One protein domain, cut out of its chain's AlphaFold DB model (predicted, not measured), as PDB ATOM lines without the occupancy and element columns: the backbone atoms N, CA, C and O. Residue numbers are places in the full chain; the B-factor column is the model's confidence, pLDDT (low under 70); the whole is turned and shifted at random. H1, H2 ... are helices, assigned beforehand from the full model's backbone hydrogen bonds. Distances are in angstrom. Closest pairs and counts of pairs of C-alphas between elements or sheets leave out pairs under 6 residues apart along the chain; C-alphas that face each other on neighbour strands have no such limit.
ATOM      1  N   SER A  14     -24.097  10.015  12.736       86.00
ATOM      2  CA  SER A  14     -23.757  10.018  14.160       86.00
ATOM      3  C   SER A  14     -22.371   9.429  14.428       86.00
ATOM      4  O   SER A  14     -21.659   9.954  15.281       86.00
ATOM      5  N   CYS A  15     -21.972   8.376  13.707       89.19
ATOM      6  CA  CYS A  15     -20.631   7.795  13.809       89.19
ATOM      7  C   CYS A  15     -19.566   8.786  13.315       89.19
ATOM      8  O   CYS A  15     -18.561   9.001  13.990       89.19
ATOM      9  N   ALA A  16     -19.820   9.445  12.178       90.00
ATOM     10  CA  ALA A  16     -18.931  10.473  11.636       90.00
ATOM     11  C   ALA A  16     -18.726  11.624  12.628       90.00
ATOM     12  O   ALA A  16     -17.593  11.995  12.928       90.00
ATOM     13  N   ARG A  17     -19.816  12.127  13.219       90.69
ATOM     14  CA  ARG A  17     -19.742  13.190  14.227       90.69
ATOM     15  C   ARG A  17     -18.994  12.762  15.488       90.69
ATOM     16  O   ARG A  17     -18.240  13.564  16.030       90.69
ATOM     17  N   LEU A  18     -19.206  11.535  15.969       93.19
ATOM     18  CA  LEU A  18     -18.490  11.018  17.136       93.19
ATOM     19  C   LEU A  18     -16.981  11.004  16.873       93.19
ATOM     20  O   LEU A  18     -16.226  11.590  17.638       93.19
ATOM     21  N   PHE A  19     -16.570  10.439  15.737       93.38
ATOM     22  CA  PHE A  19     -15.175  10.407  15.302       93.38
ATOM     23  C   PHE A  19     -14.547  11.806  15.199       93.38
ATOM     24  O   PHE A  19     -13.437  12.035  15.679       93.38
ATOM     25  N   GLU A  20     -15.261  12.766  14.606       93.31
ATOM     26  CA  GLU A  20     -14.806  14.157  14.512       93.31
ATOM     27  C   GLU A  20     -14.574  14.806  15.874       93.31
ATOM     28  O   GLU A  20     -13.581  15.510  16.052       93.31
ATOM     29  N   VAL A  21     -15.485  14.589  16.825       94.69
ATOM     30  CA  VAL A  21     -15.377  15.151  18.175       94.69
ATOM     31  C   VAL A  21     -14.238  14.486  18.944       94.69
ATOM     32  O   VAL A  21     -13.412  15.200  19.505       94.69
ATOM     33  N   THR A  22     -14.150  13.154  18.911       94.12
ATOM     34  CA  THR A  22     -13.101  12.380  19.590       94.12
ATOM     35  C   THR A  22     -11.695  12.791  19.148       94.12
ATOM     36  O   THR A  22     -10.794  12.858  19.975       94.12
ATOM     37  N   LEU A  23     -11.495  13.121  17.866       94.31
ATOM     38  CA  LEU A  23     -10.174  13.479  17.332       94.31
ATOM     39  C   LEU A  23      -9.908  14.976  17.181       94.31
ATOM     40  O   LEU A  23      -8.881  15.349  16.609       94.31
ATOM     41  N   ARG A  24     -10.806  15.852  17.644       92.50
ATOM     42  CA  ARG A  24     -10.632  17.298  17.456       92.50
ATOM     43  C   ARG A  24      -9.309  17.797  18.042       92.50
ATOM     44  O   ARG A  24      -8.559  18.437  17.317       92.50
ATOM     45  N   GLY A  25      -9.019  17.451  19.298       91.44
ATOM     46  CA  GLY A  25      -7.786  17.856  19.989       91.44
ATOM     47  C   GLY A  25      -6.520  17.452  19.225       91.44
ATOM     48  O   GLY A  25      -5.807  18.334  18.748       91.44
ATOM     49  N   PRO A  26      -6.292  16.145  18.966       89.31
ATOM     50  CA  PRO A  26      -5.116  15.703  18.218       89.31
ATOM     51  C   PRO A  26      -4.964  16.352  16.840       89.31
ATOM     52  O   PRO A  26      -3.847  16.605  16.396       89.31
ATOM     53  N   ARG A  27      -6.069  16.638  16.139       91.75
ATOM     54  CA  ARG A  27      -6.025  17.305  14.828       91.75
ATOM     55  C   ARG A  27      -5.627  18.773  14.922       91.75
ATOM     56  O   ARG A  27      -4.901  19.248  14.054       91.75
ATOM     57  N   GLU A  28      -6.107  19.484  15.935       93.75
ATOM     58  CA  GLU A  28      -5.724  20.878  16.186       93.75
ATOM     59  C   GLU A  28      -4.238  20.975  16.573       93.75
ATOM     60  O   GLU A  28      -3.530  21.876  16.120       93.75
ATOM     61  N   GLU A  29      -3.740  19.994  17.323       93.56
ATOM     62  CA  GLU A  29      -2.361  19.936  17.820       93.56
ATOM     63  C   GLU A  29      -1.355  19.376  16.801       93.56
ATOM     64  O   GLU A  29      -0.163  19.664  16.894       93.56
ATOM     65  N   ALA A  30      -1.810  18.643  15.779       92.69
ATOM     66  CA  ALA A  30      -0.959  17.906  14.834       92.69
ATOM     67  C   ALA A  30       0.121  18.743  14.119       92.69
ATOM     68  O   ALA A  30       1.139  18.204  13.691       92.69
ATOM     69  N   SER A  31      -0.085  20.053  13.948       91.31
ATOM     70  CA  SER A  31       0.923  20.928  13.323       91.31
ATOM     71  C   SER A  31       2.113  21.246  14.237       91.31
ATOM     72  O   SER A  31       3.183  21.606  13.746       91.31
ATOM     73  N   ALA A  32       1.925  21.109  15.550       94.12
ATOM     74  CA  ALA A  32       2.900  21.437  16.582       94.12
ATOM     75  C   ALA A  32       3.411  20.195  17.333       94.12
ATOM     76  O   ALA A  32       4.519  20.233  17.865       94.12
ATOM     77  N   ASP A  33       2.638  19.105  17.349       96.56
ATOM     78  CA  ASP A  33       2.974  17.857  18.032       96.56
ATOM     79  C   ASP A  33       2.942  16.652  17.075       96.56
ATOM     80  O   ASP A  33       1.918  16.284  16.492       96.56
ATOM     81  N   VAL A  34       4.102  16.003  16.942       95.12
ATOM     82  CA  VAL A  34       4.301  14.810  16.111       95.12
ATOM     83  C   VAL A  34       3.501  13.613  16.633       95.12
ATOM     84  O   VAL A  34       3.010  12.824  15.821       95.12
ATOM     85  N   ALA A  35       3.346  13.473  17.953       94.25
ATOM     86  CA  ALA A  35       2.568  12.398  18.559       94.25
ATOM     87  C   ALA A  35       1.074  12.586  18.270       94.25
ATOM     88  O   ALA A  35       0.428  11.663  17.776       94.25
ATOM     89  N   ALA A  36       0.550  13.802  18.452       95.00
ATOM     90  CA  ALA A  36      -0.822  14.146  18.073       95.00
ATOM     91  C   ALA A  36      -1.087  13.887  16.577       95.00
ATOM     92  O   ALA A  36      -2.095  13.276  16.209       95.00
ATOM     93  N   ALA A  37      -0.137  14.257  15.710       95.88
ATOM     94  CA  ALA A  37      -0.216  13.974  14.281       95.88
ATOM     95  C   ALA A  37      -0.227  12.467  13.973       95.88
ATOM     96  O   ALA A  37      -0.958  12.032  13.083       95.88
ATOM     97  N   ALA A  38       0.577  11.665  14.676       95.31
ATOM     98  CA  ALA A  38       0.599  10.212  14.515       95.31
ATOM     99  C   ALA A  38      -0.727   9.573  14.955       95.31
ATOM    100  O   ALA A  38      -1.301   8.786  14.200       95.31
ATOM    101  N   THR A  39      -1.266   9.986  16.106       96.62
ATOM    102  CA  THR A  39      -2.582   9.560  16.602       96.62
ATOM    103  C   THR A  39      -3.685   9.882  15.594       96.62
ATOM    104  O   THR A  39      -4.464   9.000  15.232       96.62
ATOM    105  N   ALA A  40      -3.729  11.109  15.067       96.31
ATOM    106  CA  ALA A  40      -4.721  11.493  14.063       96.31
ATOM    107  C   ALA A  40      -4.624  10.628  12.791       96.31
ATOM    108  O   ALA A  40      -5.644  10.130  12.312       96.31
ATOM    109  N   ARG A  41      -3.407  10.377  12.283       96.12
ATOM    110  CA  ARG A  41      -3.191   9.529  11.095       96.12
ATOM    111  C   ARG A  41      -3.641   8.084  11.307       96.12
ATOM    112  O   ARG A  41      -4.307   7.529  10.431       96.12
ATOM    113  N   LEU A  42      -3.292   7.476  12.443       97.62
ATOM    114  CA  LEU A  42      -3.718   6.114  12.781       97.62
ATOM    115  C   LEU A  42      -5.241   6.017  12.848       97.62
ATOM    116  O   LEU A  42      -5.836   5.117  12.255       97.62
ATOM    117  N   ALA A  43      -5.873   6.973  13.522       97.50
ATOM    118  CA  ALA A  43      -7.314   6.990  13.682       97.50
ATOM    119  C   ALA A  43      -8.047   7.214  12.345       97.50
ATOM    120  O   ALA A  43      -9.043   6.543  12.078       97.50
ATOM    121  N   ASP A  44      -7.538   8.081  11.465       96.56
ATOM    122  CA  ASP A  44      -8.090   8.295  10.118       96.56
ATOM    123  C   ASP A  44      -8.046   7.027   9.259       96.56
ATOM    124  O   ASP A  44      -9.026   6.702   8.573       96.56
ATOM    125  N   ALA A  45      -6.938   6.285   9.319       97.44
ATOM    126  CA  ALA A  45      -6.782   5.033   8.591       97.44
ATOM    127  C   ALA A  45      -7.651   3.908   9.172       97.44
ATOM    128  O   ALA A  45      -8.327   3.215   8.409       97.44
ATOM    129  N   ALA A  46      -7.722   3.768  10.499       97.56
ATOM    130  CA  ALA A  46      -8.628   2.822  11.155       97.56
ATOM    131  C   ALA A  46     -10.091   3.115  10.793       97.56
ATOM    132  O   ALA A  46     -10.828   2.222  10.369       97.56
ATOM    133  N   TYR A  47     -10.490   4.388  10.832       95.81
ATOM    134  CA  TYR A  47     -11.830   4.813  10.444       95.81
ATOM    135  C   TYR A  47     -12.132   4.527   8.967       95.81
ATOM    136  O   TYR A  47     -13.256   4.159   8.629       95.81
ATOM    137  N   ALA A  48     -11.154   4.705   8.069       94.56
ATOM    138  CA  ALA A  48     -11.298   4.409   6.636       94.56
ATOM    139  C   ALA A  48     -11.442   2.919   6.362       94.56
ATOM    140  O   ALA A  48     -12.305   2.519   5.584       94.56
ATOM    141  N   ALA A  49     -10.658   2.101   7.054       95.50
ATOM    142  CA  ALA A  49     -10.741   0.657   6.957       95.50
ATOM    143  C   ALA A  49     -12.065   0.096   7.511       95.50
ATOM    144  O   ALA A  49     -12.541  -0.913   6.995       95.50
ATOM    145  N   GLN A  50     -12.678   0.739   8.515       94.94
ATOM    146  CA  GLN A  50     -13.992   0.335   9.041       94.94
ATOM    147  C   GLN A  50     -15.181   0.793   8.199       94.94
ATOM    148  O   GLN A  50     -16.231   0.156   8.227       94.94
ATOM    149  N   HIS A  51     -15.015   1.874   7.433       92.50
ATOM    150  CA  HIS A  51     -16.090   2.480   6.650       92.50
ATOM    151  C   HIS A  51     -15.710   2.593   5.164       92.50
ATOM    152  O   HIS A  51     -15.544   3.716   4.668       92.50
ATOM    153  N   PRO A  52     -15.566   1.460   4.442       91.06
ATOM    154  CA  PRO A  52     -15.332   1.465   3.003       91.06
ATOM    155  C   PRO A  52     -16.351   2.323   2.251       91.06
ATOM    156  O   PRO A  52     -17.556   2.247   2.498       91.06
ATOM    157  N   VAL A  53     -15.871   3.116   1.295       87.62
ATOM    158  CA  VAL A  53     -16.731   3.850   0.362       87.62
ATOM    159  C   VAL A  53     -16.953   2.978  -0.871       87.62
ATOM    160  O   VAL A  53     -16.004   2.462  -1.465       87.62
ATOM    161  N   ALA A  54     -18.218   2.782  -1.250       84.00
ATOM    162  CA  ALA A  54     -18.568   2.000  -2.432       84.00
ATOM    163  C   ALA A  54     -17.907   2.598  -3.686       84.00
ATOM    164  O   ALA A  54     -18.012   3.796  -3.934       84.00
ATOM    165  N   GLY A  55     -17.233   1.755  -4.472       85.62
ATOM    166  CA  GLY A  55     -16.473   2.191  -5.649       85.62
ATOM    167  C   GLY A  55     -15.029   2.622  -5.368       85.62
ATOM    168  O   GLY A  55     -14.302   2.894  -6.319       85.62
ATOM    169  N   GLU A  56     -14.575   2.612  -4.108       89.44
ATOM    170  CA  GLU A  56     -13.212   3.019  -3.727       89.44
ATOM    171  C   GLU A  56     -12.420   1.925  -2.966       89.44
ATOM    172  O   GLU A  56     -11.887   2.171  -1.880       89.44
ATOM    173  N   PRO A  57     -12.261   0.703  -3.513       89.44
ATOM    174  CA  PRO A  57     -11.511  -0.369  -2.837       89.44
ATOM    175  C   PRO A  57     -10.021  -0.032  -2.621       89.44
ATOM    176  O   PRO A  57      -9.386  -0.522  -1.683       89.44
ATOM    177  N   ALA A  58      -9.458   0.840  -3.463       91.50
ATOM    178  CA  ALA A  58      -8.085   1.319  -3.324       91.50
ATOM    179  C   ALA A  58      -7.880   2.152  -2.046       91.50
ATOM    180  O   ALA A  58      -6.817   2.069  -1.434       91.50
ATOM    181  N   ALA A  59      -8.896   2.902  -1.601       91.25
ATOM    182  CA  ALA A  59      -8.810   3.717  -0.388       91.25
ATOM    183  C   ALA A  59      -8.694   2.845   0.871       91.25
ATOM    184  O   ALA A  59      -7.874   3.120   1.745       91.25
ATOM    185  N   VAL A  60      -9.458   1.750   0.930       93.88
ATOM    186  CA  VAL A  60      -9.359   0.757   2.014       93.88
ATOM    187  C   VAL A  60      -7.989   0.085   1.998       93.88
ATOM    188  O   VAL A  60      -7.344  -0.027   3.037       93.88
ATOM    189  N   SER A  61      -7.512  -0.311   0.816       93.44
ATOM    190  CA  SER A  61      -6.197  -0.946   0.669       93.44
ATOM    191  C   SER A  61      -5.071  -0.031   1.160       93.44
ATOM    192  O   SER A  61      -4.237  -0.469   1.953       93.44
ATOM    193  N   ALA A  62      -5.103   1.250   0.779       94.62
ATOM    194  CA  ALA A  62      -4.142   2.258   1.218       94.62
ATOM    195  C   ALA A  62      -4.212   2.523   2.732       94.62
ATOM    196  O   ALA A  62      -3.172   2.660   3.379       94.62
ATOM    197  N   ALA A  63      -5.417   2.558   3.312       96.38
ATOM    198  CA  ALA A  63      -5.601   2.697   4.753       96.38
ATOM    199  C   ALA A  63      -4.989   1.511   5.514       96.38
ATOM    200  O   ALA A  63      -4.233   1.714   6.460       96.38
ATOM    201  N   LEU A  64      -5.239   0.279   5.066       95.69
ATOM    202  CA  LEU A  64      -4.687  -0.927   5.690       95.69
ATOM    203  C   LEU A  64      -3.166  -1.019   5.555       95.69
ATOM    204  O   LEU A  64      -2.490  -1.404   6.505       95.69
ATOM    205  N   GLU A  65      -2.607  -0.617   4.412       95.06
ATOM    206  CA  GLU A  65      -1.155  -0.509   4.250       95.06
ATOM    207  C   GLU A  65      -0.542   0.540   5.179       95.06
ATOM    208  O   GLU A  65       0.554   0.332   5.695       95.06
ATOM    209  N   LEU A  66      -1.229   1.664   5.409       95.44
ATOM    210  CA  LEU A  66      -0.789   2.654   6.388       95.44
ATOM    211  C   LEU A  66      -0.782   2.054   7.794       95.44
ATOM    212  O   LEU A  66       0.237   2.159   8.471       95.44
ATOM    213  N   LEU A  67      -1.864   1.385   8.204       96.12
ATOM    214  CA  LEU A  67      -1.937   0.735   9.515       96.12
ATOM    215  C   LEU A  67      -0.823  -0.298   9.704       96.12
ATOM    216  O   LEU A  67      -0.169  -0.300  10.739       96.12
ATOM    217  N   GLU A  68      -0.564  -1.147   8.708       94.94
ATOM    218  CA  GLU A  68       0.532  -2.119   8.779       94.94
ATOM    219  C   GLU A  68       1.892  -1.443   8.956       94.94
ATOM    220  O   GLU A  68       2.665  -1.870   9.814       94.94
ATOM    221  N   ARG A  69       2.176  -0.379   8.194       93.94
ATOM    222  CA  ARG A  69       3.444   0.357   8.302       93.94
ATOM    223  C   ARG A  69       3.623   1.003   9.671       93.94
ATOM    224  O   ARG A  69       4.678   0.832  10.275       93.94
ATOM    225  N   GLU A  70       2.616   1.724  10.156       94.31
ATOM    226  CA  GLU A  70       2.697   2.454  11.431       94.31
ATOM    227  C   GLU A  70       2.733   1.500  12.638       94.31
ATOM    228  O   GLU A  70       3.385   1.789  13.636       94.31
ATOM    229  N   LEU A  71       2.083   0.333  12.547       93.69
ATOM    230  CA  LEU A  71       2.023  -0.652  13.636       93.69
ATOM    231  C   LEU A  71       3.146  -1.704  13.584       93.69
ATOM    232  O   LEU A  71       3.179  -2.596  14.435       93.69
ATOM    233  N   GLY A  72       4.042  -1.642  12.592       89.38
ATOM    234  CA  GLY A  72       5.129  -2.612  12.407       89.38
ATOM    235  C   GLY A  72       4.657  -4.016  11.998       89.38
ATOM    236  O   GLY A  72       5.330  -5.009  12.281       89.38
ATOM    237  N   GLY A  73       3.482  -4.117  11.371       78.88
ATOM    238  CA  GLY A  73       2.921  -5.366  10.859       78.88
ATOM    239  C   GLY A  73       3.530  -5.784   9.517       78.88
ATOM    240  O   GLY A  73       4.074  -4.968   8.779       78.88
ATOM    241  N   ALA A  74       3.411  -7.071   9.176       71.81
ATOM    242  CA  ALA A  74       3.953  -7.623   7.935       71.81
ATOM    243  C   ALA A  74       2.871  -8.322   7.100       71.81
ATOM    244  O   ALA A  74       2.434  -9.409   7.471       71.81
ATOM    245  N   GLY A  75       2.485  -7.694   5.979       72.00
ATOM    246  CA  GLY A  75       1.961  -8.292   4.738       72.00
ATOM    247  C   GLY A  75       1.043  -9.510   4.855       72.00
ATOM    248  O   GLY A  75       1.178 -10.453   4.073       72.00
ATOM    249  N   ARG A  76       0.144  -9.536   5.843       80.88
ATOM    250  CA  ARG A  76      -0.779 -10.658   6.030       80.88
ATOM    251  C   ARG A  76      -1.836 -10.636   4.935       80.88
ATOM    252  O   ARG A  76      -2.246  -9.573   4.478       80.88
ATOM    253  N   ALA A  77      -2.300 -11.820   4.540       85.00
ATOM    254  CA  ALA A  77      -3.431 -11.921   3.630       85.00
ATOM    255  C   ALA A  77      -4.656 -11.250   4.268       85.00
ATOM    256  O   ALA A  77      -5.017 -11.547   5.408       85.00
ATOM    257  N   ARG A  78      -5.266 -10.327   3.525       89.38
ATOM    258  CA  ARG A  78      -6.455  -9.585   3.944       89.38
ATOM    259  C   ARG A  78      -7.690 -10.217   3.313       89.38
ATOM    260  O   ARG A  78      -7.628 -10.755   2.207       89.38
ATOM    261  N   ARG A  79      -8.817 -10.130   4.009       90.38
ATOM    262  CA  ARG A  79     -10.138 -10.431   3.448       90.38
ATOM    263  C   ARG A  79     -10.468  -9.461   2.309       90.38
ATOM    264  O   ARG A  79      -9.974  -8.339   2.283       90.38
ATOM    265  N   SER A  80     -11.326  -9.892   1.385       87.06
ATOM    266  CA  SER A  80     -11.832  -9.046   0.295       87.06
ATOM    267  C   SER A  80     -12.950  -8.097   0.736       87.06
ATOM    268  O   SER A  80     -13.190  -7.090   0.078       87.06
ATOM    269  N   GLU A  81     -13.624  -8.416   1.840       88.88
ATOM    270  CA  GLU A  81     -14.742  -7.660   2.404       88.88
ATOM    271  C   GLU A  81     -14.515  -7.418   3.903       88.88
ATOM    272  O   GLU A  81     -13.861  -8.241   4.562       88.88
ATOM    273  N   PRO A  82     -15.034  -6.304   4.457       89.50
ATOM    274  CA  PRO A  82     -14.964  -6.050   5.890       89.50
ATOM    275  C   PRO A  82     -15.743  -7.122   6.672       89.50
ATOM    276  O   PRO A  82     -16.697  -7.705   6.149       89.50
ATOM    277  N   PRO A  83     -15.384  -7.387   7.939       90.38
ATOM    278  CA  PRO A  83     -16.166  -8.277   8.785       90.38
ATOM    279  C   PRO A  83     -17.577  -7.719   9.025       90.38
ATOM    280  O   PRO A  83     -17.784  -6.510   9.114       90.38
ATOM    281  N   ALA A  84     -18.545  -8.615   9.227       89.12
ATOM    282  CA  ALA A  84     -19.897  -8.223   9.628       89.12
ATOM    283  C   ALA A  84     -19.949  -7.607  11.041       89.12
ATOM    284  O   ALA A  84     -20.860  -6.842  11.349       89.12
ATOM    285  N   VAL A  85     -18.986  -7.954  11.904       91.19
ATOM    286  CA  VAL A  85     -18.866  -7.462  13.282       91.19
ATOM    287  C   VAL A  85     -17.410  -7.099  13.552       91.19
ATOM    288  O   VAL A  85     -16.522  -7.922  13.333       91.19
ATOM    289  N   TRP A  86     -17.188  -5.882  14.038       95.25
ATOM    290  CA  TRP A  86     -15.876  -5.387  14.450       95.25
ATOM    291  C   TRP A  86     -15.595  -5.734  15.906       95.25
ATOM    292  O   TRP A  86     -16.489  -5.642  16.746       95.25
ATOM    293  N   THR A  87     -14.345  -6.077  16.209       96.81
ATOM    294  CA  THR A  87     -13.884  -6.314  17.582       96.81
ATOM    295  C   THR A  87     -13.893  -5.024  18.405       96.81
ATOM    296  O   THR A  87     -14.210  -5.047  19.591       96.81
ATOM    297  N   THR A  88     -13.554  -3.895  17.782       95.81
ATOM    298  CA  THR A  88     -13.519  -2.572  18.423       95.81
ATOM    299  C   THR A  88     -13.923  -1.506  17.420       95.81
ATOM    300  O   THR A  88     -13.533  -1.564  16.255       95.81
ATOM    301  N   THR A  89     -14.681  -0.510  17.858       95.12
ATOM    302  CA  THR A  89     -15.163   0.614  17.054       95.12
ATOM    303  C   THR A  89     -14.755   1.951  17.674       95.12
ATOM    304  O   THR A  89     -14.317   2.024  18.820       95.12
ATOM    305  N   ILE A  90     -14.958   3.046  16.936       93.75
ATOM    306  CA  ILE A  90     -14.776   4.398  17.482       93.75
ATOM    307  C   ILE A  90     -15.700   4.694  18.676       93.75
ATOM    308  O   ILE A  90     -15.370   5.537  19.504       93.75
ATOM    309  N   ALA A  91     -16.849   4.019  18.781       93.75
ATOM    310  CA  ALA A  91     -17.745   4.199  19.918       93.75
ATOM    311  C   ALA A  91     -17.120   3.674  21.214       93.75
ATOM    312  O   ALA A  91     -17.238   4.333  22.242       93.75
ATOM    313  N   ASP A  92     -16.404   2.551  21.137       95.12
ATOM    314  CA  ASP A  92     -15.676   1.979  22.273       95.12
ATOM    315  C   ASP A  92     -14.519   2.902  22.681       95.12
ATOM    316  O   ASP A  92     -14.394   3.261  23.845       95.12
ATOM    317  N   VAL A  93     -13.751   3.404  21.702       94.75
ATOM    318  CA  VAL A  93     -12.704   4.415  21.951       94.75
ATOM    319  C   VAL A  93     -13.281   5.641  22.655       94.75
ATOM    320  O   VAL A  93     -12.697   6.113  23.620       94.75
ATOM    321  N   ALA A  94     -14.418   6.162  22.184       93.75
ATOM    322  CA  ALA A  94     -15.051   7.338  22.769       93.75
ATOM    323  C   ALA A  94     -15.582   7.094  24.191       93.75
ATOM    324  O   ALA A  94     -15.620   8.035  24.983       93.75
ATOM    325  N   ALA A  95     -15.999   5.864  24.500       93.56
ATOM    326  CA  ALA A  95     -16.505   5.484  25.814       93.56
ATOM    327  C   ALA A  95     -15.405   5.412  26.885       93.56
ATOM    328  O   ALA A  95     -15.715   5.642  28.046       93.56
ATOM    329  N   ASP A  96     -14.154   5.151  26.491       94.81
ATOM    330  CA  ASP A  96     -13.026   4.948  27.414       94.81
ATOM    331  C   ASP A  96     -12.087   6.171  27.542       94.81
ATOM    332  O   ASP A  96     -11.072   6.105  28.242       94.81
ATOM    333  N   LEU A  97     -12.391   7.296  26.873       90.50
ATOM    334  CA  LEU A  97     -11.519   8.488  26.821       90.50
ATOM    335  C   LEU A  97     -11.238   9.129  28.182       90.50
ATOM    336  O   LEU A  97     -10.228   9.810  28.342       90.50
ATOM    337  N   ASP A  98     -12.147   8.986  29.142       91.19
ATOM    338  CA  ASP A  98     -11.986   9.517  30.495       91.19
ATOM    339  C   ASP A  98     -11.117   8.618  31.389       91.19
ATOM    340  O   ASP A  98     -10.703   9.044  32.469       91.19
ATOM    341  N   VAL A  99     -10.802   7.403  30.932       92.75
ATOM    342  CA  VAL A  99     -10.037   6.399  31.683       92.75
ATOM    343  C   VAL A  99      -8.647   6.170  31.085       92.75
ATOM    344  O   VAL A  99      -7.685   5.971  31.831       92.75
ATOM    345  N   ILE A 100      -8.525   6.175  29.755       93.12
ATOM    346  CA  ILE A 100      -7.302   5.804  29.033       93.12
ATOM    347  C   ILE A 100      -6.893   6.931  28.082       93.12
ATOM    348  O   ILE A 100      -7.725   7.589  27.466       93.12
ATOM    349  N   ASP A 101      -5.581   7.128  27.938       94.75
ATOM    350  CA  ASP A 101      -5.020   8.063  26.966       94.75
ATOM    351  C   ASP A 101      -5.506   7.772  25.531       94.75
ATOM    352  O   ASP A 101      -5.497   6.628  25.062       94.75
ATOM    353  N   LEU A 102      -5.896   8.828  24.812       94.75
ATOM    354  CA  LEU A 102      -6.455   8.724  23.464       94.75
ATOM    355  C   LEU A 102      -5.472   8.096  22.464       94.75
ATOM    356  O   LEU A 102      -5.903   7.340  21.595       94.75
ATOM    357  N   GLY A 103      -4.169   8.370  22.575       95.94
ATOM    358  CA  GLY A 103      -3.158   7.752  21.718       95.94
ATOM    359  C   GLY A 103      -3.126   6.234  21.898       95.94
ATOM    360  O   GLY A 103      -3.167   5.490  20.917       95.94
ATOM    361  N   VAL A 104      -3.165   5.772  23.151       96.94
ATOM    362  CA  VAL A 104      -3.216   4.339  23.491       96.94
ATOM    363  C   VAL A 104      -4.500   3.686  22.973       96.94
ATOM    364  O   VAL A 104      -4.445   2.607  22.374       96.94
ATOM    365  N   LEU A 105      -5.652   4.338  23.156       97.38
ATOM    366  CA  LEU A 105      -6.938   3.840  22.657       97.38
ATOM    367  C   LEU A 105      -6.952   3.726  21.130       97.38
ATOM    368  O   LEU A 105      -7.374   2.701  20.591       97.38
ATOM    369  N   VAL A 106      -6.456   4.745  20.426       97.81
ATOM    370  CA  VAL A 106      -6.370   4.756  18.960       97.81
ATOM    371  C   VAL A 106      -5.431   3.671  18.448       97.81
ATOM    372  O   VAL A 106      -5.773   2.978  17.491       97.81
ATOM    373  N   GLU A 107      -4.271   3.486  19.073       97.75
ATOM    374  CA  GLU A 107      -3.316   2.452  18.677       97.75
ATOM    375  C   GLU A 107      -3.902   1.044  18.875       97.75
ATOM    376  O   GLU A 107      -3.780   0.180  18.000       97.75
ATOM    377  N   SER A 108      -4.594   0.817  19.997       97.81
ATOM    378  CA  SER A 108      -5.312  -0.432  20.277       97.81
ATOM    379  C   SER A 108      -6.417  -0.696  19.249       97.81
ATOM    380  O   SER A 108      -6.468  -1.772  18.644       97.81
ATOM    381  N   TRP A 109      -7.248   0.308  18.969       98.00
ATOM    382  CA  TRP A 109      -8.308   0.222  17.966       98.00
ATOM    383  C   TRP A 109      -7.755  -0.044  16.560       98.00
ATOM    384  O   TRP A 109      -8.240  -0.937  15.866       98.00
ATOM    385  N   ALA A 110      -6.692   0.653  16.152       98.00
ATOM    386  CA  ALA A 110      -6.032   0.445  14.866       98.00
ATOM    387  C   ALA A 110      -5.504  -0.992  14.707       98.00
ATOM    388  O   ALA A 110      -5.675  -1.605  13.647       98.00
ATOM    389  N   ARG A 111      -4.922  -1.570  15.769       97.06
ATOM    390  CA  ARG A 111      -4.521  -2.986  15.784       97.06
ATOM    391  C   ARG A 111      -5.711  -3.924  15.651       97.06
ATOM    392  O   ARG A 111      -5.617  -4.885  14.889       97.06
ATOM    393  N   ALA A 112      -6.806  -3.660  16.361       97.19
ATOM    394  CA  ALA A 112      -8.018  -4.471  16.281       97.19
ATOM    395  C   ALA A 112      -8.606  -4.460  14.862       97.19
ATOM    396  O   ALA A 112      -8.876  -5.519  14.303       97.19
ATOM    397  N   VAL A 113      -8.693  -3.285  14.229       96.88
ATOM    398  CA  VAL A 113      -9.149  -3.146  12.835       96.88
ATOM    399  C   VAL A 113      -8.273  -3.956  11.882       96.88
ATOM    400  O   VAL A 113      -8.790  -4.712  11.058       96.88
ATOM    401  N   LEU A 114      -6.949  -3.849  12.001       95.75
ATOM    402  CA  LEU A 114      -6.031  -4.615  11.158       95.75
ATOM    403  C   LEU A 114      -6.143  -6.133  11.403       95.75
ATOM    404  O   LEU A 114      -6.090  -6.929  10.461       95.75
ATOM    405  N   ALA A 115      -6.319  -6.550  12.657       95.12
ATOM    406  CA  ALA A 115      -6.526  -7.951  13.012       95.12
ATOM    407  C   ALA A 115      -7.830  -8.499  12.411       95.12
ATOM    408  O   ALA A 115      -7.825  -9.577  11.821       95.12
ATOM    409  N   ASP A 116      -8.918  -7.737  12.471       95.62
ATOM    410  CA  ASP A 116     -10.219  -8.134  11.929       95.62
ATOM    411  C   ASP A 116     -10.196  -8.319  10.398       95.62
ATOM    412  O   ASP A 116     -10.827  -9.240   9.864       95.62
ATOM    413  N   TRP A 117      -9.418  -7.497   9.686       95.19
ATOM    414  CA  TRP A 117      -9.191  -7.637   8.240       95.19
ATOM    415  C   TRP A 117      -8.329  -8.844   7.860       95.19
ATOM    416  O   TRP A 117      -8.433  -9.338   6.736       95.19
ATOM    417  N   THR A 118      -7.474  -9.316   8.767       93.06
ATOM    418  CA  THR A 118      -6.522 -10.415   8.516       93.06
ATOM    419  C   THR A 118      -6.949 -11.737   9.156       93.06
ATOM    420  O   THR A 118      -6.336 -12.778   8.912       93.06
ATOM    421  N   ALA A 119      -8.019 -11.726   9.952       87.75
ATOM    422  CA  ALA A 119      -8.604 -12.925  10.524       87.75
ATOM    423  C   ALA A 119      -9.180 -13.843   9.422       87.75
ATOM    424  O   ALA A 119      -9.746 -13.358   8.440       87.75
TER     425      ALA A 119
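AT A GLANCE: This is residues 14 to 119 of the 122 residues of an uncharacterized protein of Blastococcus sp. DSM 44268 (UniProt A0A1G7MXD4). Two long helices, H3 and H6, run side by side the same way through the middle, and H4 folds back from H3 across the later parts of both. Of the short helices, H2 packs on residues 36 to 40 of H3, while H5 packs on residues 102 to 109 of H6 and on H1; a long link, residues 71 to 89, sweeps round the far end of H6 to join H4 to H5. The printed part has 106 residues with six named helices, H1 to H6 in chain order, and no named strand: the class is all helix. It is compact, with a radius of gyration of the C-alphas of 13.3 A and a rounded outline of 35 by 27 by 26 A.

HOW THE PARTS SIT: H1, residues 14 to 22, touches H5, residues 90 to 95, at a steep tilt of 60 degrees; their closest C-alphas, those of Thr 22 and Ala 94, are 6.3 A apart. H1 and H2, residues 24 to 29, meet only through their link. H2 forms a helical hairpin with H3, residues 34 to 50, which touches it with residues 36 to 40 alone; the closest C-alphas, of Pro 26 and Ala 36, are 4.6 A apart. H3 forms a helical hairpin with H4, residues 57 to 70, touching it with residues 42 to 49 alone, at a steep tilt of 39 degrees; the closest C-alphas, of Ala 45 and Ala 63, are 4.6 A apart. H3 also touches H6, residues 102 to 118, the same way at a shallow tilt of 34 degrees, only just short of steep; the closest C-alphas, of Ala 46 and Ala 110, are 5.1 A apart. H3 and H6 are the hubs, touching three helices each. Residues 64 to 68 of H4 touch residues 110 to 114 of H6, closest at the C-alphas of Leu 64 and Leu 114, 6.7 A. H5 and H6 form a helical hairpin, closest at the C-alphas of Val 93 and Leu 105, 5.8 A. H1 and H3 are near each other, while H2 and H6, for instance, are apart. In H1 to H6 every O i to N i+4 pair is within hydrogen-bond range.

IN THESE COORDINATES: H1 begins at C-alpha 14, (-23.757, 10.018, 14.160). H3 starts at C-alpha 34, (4.301, 14.810, 16.111), and is 24.4 A long. H4 is 20.3 A long. H6 is 24.3 A long and ends at C-alpha 118, (-6.522, -10.415, 8.516). H1, H2 and H5 measure 12.2, 8.7 and 8.6 A.

THE WHOLE: The two C-alphas farthest apart, those of Gly 55 and Val 99, are 38.1 A apart. The printed part has no cut. The link from H4 to H5 is long, with 19 residues. Mean pLDDT of the printed part is 92.9, and no printed residue is under 70.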